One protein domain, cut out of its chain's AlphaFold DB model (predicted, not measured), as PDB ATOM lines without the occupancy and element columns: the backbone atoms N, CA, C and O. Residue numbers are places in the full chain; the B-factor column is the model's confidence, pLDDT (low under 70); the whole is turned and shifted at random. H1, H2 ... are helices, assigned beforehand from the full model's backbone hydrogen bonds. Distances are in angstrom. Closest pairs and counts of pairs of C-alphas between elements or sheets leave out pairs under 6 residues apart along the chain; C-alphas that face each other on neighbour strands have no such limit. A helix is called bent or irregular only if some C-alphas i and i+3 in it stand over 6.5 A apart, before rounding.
ATOM      1  N   LEU A   2     105.694  80.002  75.673       79.00
ATOM      2  CA  LEU A   2     105.145  80.104  77.035       79.00
ATOM      3  C   LEU A   2     103.679  79.659  77.142       79.00
ATOM      4  O   LEU A   2     103.336  78.914  78.051       79.00
ATOM      5  N   GLU A   3     102.852  80.042  76.173       82.06
ATOM      6  CA  GLU A   3     101.450  79.627  76.069       82.06
ATOM      7  C   GLU A   3     101.283  78.092  76.043       82.06
ATOM      8  O   GLU A   3     100.482  77.533  76.788       82.06
ATOM      9  N   LEU A   4     102.112  77.388  75.260       83.31
ATOM     10  CA  LEU A   4     102.101  75.920  75.184       83.31
ATOM     11  C   LEU A   4     102.438  75.272  76.534       83.31
ATOM     12  O   LEU A   4     101.830  74.273  76.903       83.31
ATOM     13  N   LEU A   5     103.379  75.839  77.295       85.06
ATOM     14  CA  LEU A   5     103.747  75.318  78.615       85.06
ATOM     15  C   LEU A   5     102.633  75.527  79.650       85.06
ATOM     16  O   LEU A   5     102.422  74.665  80.503       85.06
ATOM     17  N   VAL A   6     101.894  76.636  79.544       85.62
ATOM     18  CA  VAL A   6     100.699  76.891  80.360       85.62
ATOM     19  C   VAL A   6      99.579  75.905  79.995       85.62
ATOM     20  O   VAL A   6      98.987  75.311  80.895       85.62
ATOM     21  N   LYS A   7      99.353  75.632  78.699       86.38
ATOM     22  CA  LYS A   7      98.396  74.611  78.215       86.38
ATOM     23  C   LYS A   7      98.756  73.186  78.664       86.38
ATOM     24  O   LYS A   7      97.865  72.382  78.907       86.38
ATOM     25  N   LEU A   8     100.045  72.890  78.856       86.75
ATOM     26  CA  LEU A   8     100.553  71.630  79.426       86.75
ATOM     27  C   LEU A   8     100.488  71.569  80.968       86.75
ATOM     28  O   LEU A   8     101.089  70.678  81.572       86.75
ATOM     29  N   SER A   9      99.793  72.516  81.611       83.69
ATOM     30  CA  SER A   9      99.603  72.600  83.068       83.69
ATOM     31  C   SER A   9     100.902  72.690  83.883       83.69
ATOM     32  O   SER A   9     100.948  72.254  85.034       83.69
ATOM     33  N   LYS A  10     101.972  73.269  83.317       86.75
ATOM     34  CA  LYS A  10     103.226  73.517  84.046       86.75
ATOM     35  C   LYS A  10     103.098  74.724  84.971       86.75
ATOM     36  O   LYS A  10     102.493  75.737  84.623       86.75
ATOM     37  N   SER A  11     103.705  74.640  86.152       88.00
ATOM     38  CA  SER A  11     103.724  75.754  87.100       88.00
ATOM     39  C   SER A  11     104.672  76.864  86.632       88.00
ATOM     40  O   SER A  11     105.695  76.608  86.000       88.00
ATOM     41  N   GLY A  12     104.398  78.121  87.002       85.50
ATOM     42  CA  GLY A  12     105.253  79.257  86.619       85.50
ATOM     43  C   GLY A  12     106.721  79.132  87.064       85.50
ATOM     44  O   GLY A  12     107.601  79.725  86.441       85.50
ATOM     45  N   ARG A  13     107.001  78.334  88.108       88.62
ATOM     46  CA  ARG A  13     108.369  78.006  88.534       88.62
ATOM     47  C   ARG A  13     109.058  77.092  87.518       88.62
ATOM     48  O   ARG A  13     110.128  77.449  87.039       88.62
ATOM     49  N   GLU A  14     108.421  75.978  87.159       89.94
ATOM     50  CA  GLU A  14     108.945  75.017  86.173       89.94
ATOM     51  C   GLU A  14     109.153  75.680  84.808       89.94
ATOM     52  O   GLU A  14     110.171  75.474  84.157       89.94
ATOM     53  N   ILE A  15     108.219  76.545  84.403       90.06
ATOM     54  CA  ILE A  15     108.317  77.326  83.165       90.06
ATOM     55  C   ILE A  15     109.565  78.222  83.177       90.06
ATOM     56  O   ILE A  15     110.279  78.305  82.177       90.06
ATOM     57  N   GLY A  16     109.844  78.884  84.303       90.06
ATOM     58  CA  GLY A  16     111.037  79.713  84.466       90.06
ATOM     59  C   GLY A  16     112.336  78.902  84.414       90.06
ATOM     60  O   GLY A  16     113.287  79.322  83.761       90.06
ATOM     61  N   GLU A  17     112.368  77.732  85.051       90.88
ATOM     62  CA  GLU A  17     113.528  76.831  85.048       90.88
ATOM     63  C   GLU A  17     113.812  76.270  83.644       90.88
ATOM     64  O   GLU A  17     114.955  76.308  83.186       90.88
ATOM     65  N   MET A  18     112.773  75.856  82.909       89.12
ATOM     66  CA  MET A  18     112.894  75.409  81.516       89.12
ATOM     67  C   MET A  18     113.398  76.527  80.591       89.12
ATOM     68  O   MET A  18     114.247  76.291  79.731       89.12
ATOM     69  N   LEU A  19     112.917  77.759  80.781       89.31
ATOM     70  CA  LEU A  19     113.385  78.928  80.030       89.31
ATOM     71  C   LEU A  19     114.872  79.210  80.271       89.31
ATOM     72  O   LEU A  19     115.598  79.490  79.317       89.31
ATOM     73  N   VAL A  20     115.337  79.110  81.519       91.00
ATOM     74  CA  VAL A  20     116.759  79.261  81.868       91.00
ATOM     75  C   VAL A  20     117.594  78.136  81.263       91.00
ATOM     76  O   VAL A  20     118.689  78.388  80.766       91.00
ATOM     77  N   GLN A  21     117.078  76.909  81.221       90.56
ATOM     78  CA  GLN A  21     117.787  75.785  80.614       90.56
ATOM     79  C   GLN A  21     117.986  75.959  79.097       90.56
ATOM     80  O   GLN A  21     119.068  75.661  78.588       90.56
ATOM     81  N   VAL A  22     116.970  76.457  78.383       90.50
ATOM     82  CA  VAL A  22     117.008  76.624  76.918       90.50
ATOM     83  C   VAL A  22     117.725  77.911  76.500       90.50
ATOM     84  O   VAL A  22     118.522  77.891  75.565       90.50
ATOM     85  N   HIS A  23     117.463  79.029  77.182       86.75
ATOM     86  CA  HIS A  23     117.926  80.358  76.761       86.75
ATOM     87  C   HIS A  23     119.059  80.938  77.613       86.75
ATOM     88  O   HIS A  23     119.607  81.974  77.238       86.75
ATOM     89  N   ARG A  24     119.432  80.277  78.720       89.00
ATOM     90  CA  ARG A  24     120.503  80.683  79.645       89.00
ATOM     91  C   ARG A  24     120.425  82.171  79.989       89.00
ATOM     92  O   ARG A  24     119.472  82.597  80.636       89.00
ATOM     93  N   ASP A  25     121.378  82.961  79.510       88.06
ATOM     94  CA  ASP A  25     121.514  84.385  79.830       88.06
ATOM     95  C   ASP A  25     120.440  85.259  79.163       88.06
ATOM     96  O   ASP A  25     120.140  86.352  79.640       88.06
ATOM     97  N   ASN A  26     119.802  84.759  78.101       88.25
ATOM     98  CA  ASN A  26     118.688  85.422  77.419       88.25
ATOM     99  C   ASN A  26     117.320  85.012  77.987       88.25
ATOM    100  O   ASN A  26     116.279  85.347  77.415       88.25
ATOM    101  N   ALA A  27     117.296  84.256  79.088       87.56
ATOM    102  CA  ALA A  27     116.055  83.838  79.711       87.56
ATOM    103  C   ALA A  27     115.284  85.033  80.283       87.56
ATOM    104  O   ALA A  27     115.827  85.978  80.863       87.56
ATOM    105  N   MET A  28     113.966  84.966  80.139       88.50
ATOM    106  CA  MET A  28     113.074  85.980  80.669       88.50
ATOM    107  C   MET A  28     113.175  86.051  82.201       88.50
ATOM    108  O   MET A  28     113.211  85.032  82.892       88.50
ATOM    109  N   LYS A  29     113.159  87.269  82.756       90.50
ATOM    110  CA  LYS A  29     113.159  87.476  84.214       90.50
ATOM    111  C   LYS A  29     111.953  86.788  84.855       90.50
ATOM    112  O   LYS A  29     110.836  86.894  84.348       90.50
ATOM    113  N   LYS A  30     112.153  86.203  86.043       89.81
ATOM    114  CA  LYS A  30     111.108  85.534  86.843       89.81
ATOM    115  C   LYS A  30     109.809  86.352  86.925       89.81
ATOM    116  O   LYS A  30     108.732  85.818  86.699       89.81
ATOM    117  N   THR A  31     109.897  87.660  87.171       91.12
ATOM    118  CA  THR A  31     108.727  88.554  87.260       91.12
ATOM    119  C   THR A  31     107.920  88.656  85.964       91.12
ATOM    120  O   THR A  31     106.698  88.769  86.022       91.12
ATOM    121  N   ALA A  32     108.571  88.611  84.804       90.69
ATOM    122  CA  ALA A  32     107.898  88.633  83.510       90.69
ATOM    123  C   ALA A  32     107.259  87.271  83.185       90.69
ATOM    124  O   ALA A  32     106.134  87.249  82.694       90.69
ATOM    125  N   VAL A  33     107.896  86.159  83.580       90.50
ATOM    126  CA  VAL A  33     107.307  84.810  83.475       90.50
ATOM    127  C   VAL A  33     105.989  84.731  84.247       90.50
ATOM    128  O   VAL A  33     104.978  84.353  83.669       90.50
ATOM    129  N   TYR A  34     105.953  85.161  85.513       90.38
ATOM    130  CA  TYR A  34     104.706  85.144  86.293       90.38
ATOM    131  C   TYR A  34     103.615  86.037  85.689       90.38
ATOM    132  O   TYR A  34     102.474  85.600  85.595       90.38
ATOM    133  N   LYS A  35     103.954  87.249  85.222       89.75
ATOM    134  CA  LYS A  35     102.983  88.138  84.555       89.75
ATOM    135  C   LYS A  35     102.368  87.490  83.314       89.75
ATOM    136  O   LYS A  35     101.167  87.627  83.101       89.75
ATOM    137  N   LEU A  36     103.178  86.807  82.507       87.06
ATOM    138  CA  LEU A  36     102.696  86.110  81.318       87.06
ATOM    139  C   LEU A  36     101.856  84.885  81.680       87.06
ATOM    140  O   LEU A  36     100.783  84.725  81.115       87.06
ATOM    141  N   VAL A  37     102.272  84.076  82.660       88.69
ATOM    142  CA  VAL A  37     101.480  82.929  83.143       88.69
ATOM    143  C   VAL A  37     100.098  83.376  83.629       88.69
ATOM    144  O   VAL A  37      99.106  82.757  83.258       88.69
ATOM    145  N   THR A  38     100.010  84.482  84.377       88.69
ATOM    146  CA  THR A  38      98.722  85.062  84.792       88.69
ATOM    147  C   THR A  38      97.884  85.506  83.588       88.69
ATOM    148  O   THR A  38      96.722  85.123  83.487       88.69
ATOM    149  N   ARG A  39      98.465  86.237  82.625       86.62
ATOM    150  CA  ARG A  39      97.747  86.680  81.412       86.62
ATOM    151  C   ARG A  39      97.217  85.515  80.570       86.62
ATOM    152  O   ARG A  39      96.072  85.564  80.130       86.62
ATOM    153  N   PHE A  40      98.022  84.469  80.389       86.69
ATOM    154  CA  PHE A  40      97.616  83.268  79.658       86.69
ATOM    155  C   PHE A  40      96.541  82.477  80.417       86.69
ATOM    156  O   PHE A  40      95.615  81.973  79.792       86.69
ATOM    157  N   SER A  41      96.594  82.425  81.755       82.81
ATOM    158  CA  SER A  41      95.522  81.815  82.560       82.81
ATOM    159  C   SER A  41      94.202  82.596  82.523       82.81
ATOM    160  O   SER A  41      93.140  82.010  82.705       82.81
ATOM    161  N   GLU A  42      94.254  83.900  82.242       87.12
ATOM    162  CA  GLU A  42      93.087  84.770  82.034       87.12
ATOM    163  C   GLU A  42      92.542  84.717  80.589       87.12
ATOM    164  O   GLU A  42      91.624  85.464  80.254       87.12
ATOM    165  N   GLY A  43      93.098  83.863  79.719       81.12
ATOM    166  CA  GLY A  43      92.645  83.684  78.334       81.12
ATOM    167  C   GLY A  43      93.177  84.715  77.332       81.12
ATOM    168  O   GLY A  43      92.708  84.757  76.196       81.12
TER     169      GLY A  43
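Overview. This is residues 2 to 43 of the 165 residues of an uncharacterized protein of Cryptotermes secundus (UniProt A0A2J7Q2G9). Two longer helices, H2 and H3, run opposite ways on a steep slant, with only the first part of H2, residues 12 to 16, packed on H3, while the short helix H1 packs on the last part of H3, residues 36 to 41. H1 and the beginning of H2 cover one side of H3, and the far part of H2, residues 21 to 26, sticks out. The printed part has 42 residues, with three named helices in the order H1, H2, H3 and no named strand; its class is all helix. It is compact, with a radius of gyration of the C-alphas of 9.6 A, and its outline is elongated, spanning 29 by 18 by 13 A.

Arrangement. The longest helix is H2, residues 12 to 26, and it touches H3, residues 30 to 41, with residues 12 to 16 alone. The closest C-alphas of the two are those of Gly 12 and Tyr 34, 5.9 A apart. Their lines stand at a steep tilt of 52 degrees, and they run opposite ways. H2 is irregular, with C-alphas 22 and 25 at 9.4 A from each other, and its line is a rough one. H3 touches H1, residues 2 to 7, with residues 36 to 41 alone. The closest C-alphas there are those of Glu 3 and Phe 40, 6.4 A apart. H1 and H3 run the same way at a steep tilt of 46 degrees. H1 and H2 are close but not clearly touching: their closest C-alphas, those of Leu 5 and Ile 15, are 6.8 A apart. These two run opposite ways at a shallow tilt of 26 degrees. In H1 and H3 every O i to N i+4 pair is within hydrogen-bond range; in H2 it is 9 of 11.

Along the chain. H2, from Gly 12 to Asn 26, measures 17.4 A from first to last C-alpha, and its first C-alpha is at (105.253, 79.257, 86.619). H3, from Lys 30 to Ser 41, measures 16.6 A and ends with C-alpha 41 at (95.522, 81.815, 82.560). H1, from Leu 2 to Lys 7, has 6 residues and begins with C-alpha 2 at (105.145, 80.104, 77.035).

Size, cuts and confidence. The two C-alphas farthest apart are those of Asp 25 and Gly 43, 28.9 A. The first and last printed C-alphas, those of Leu 2 and Gly 43, are 13.1 A apart. The printed part has no cut. The link from H1 to H2, 4 residues, is tight, and so is the link from H2 to H3, 3 residues. The mean pLDDT of the printed part is 87.7, and no printed residue is under 70.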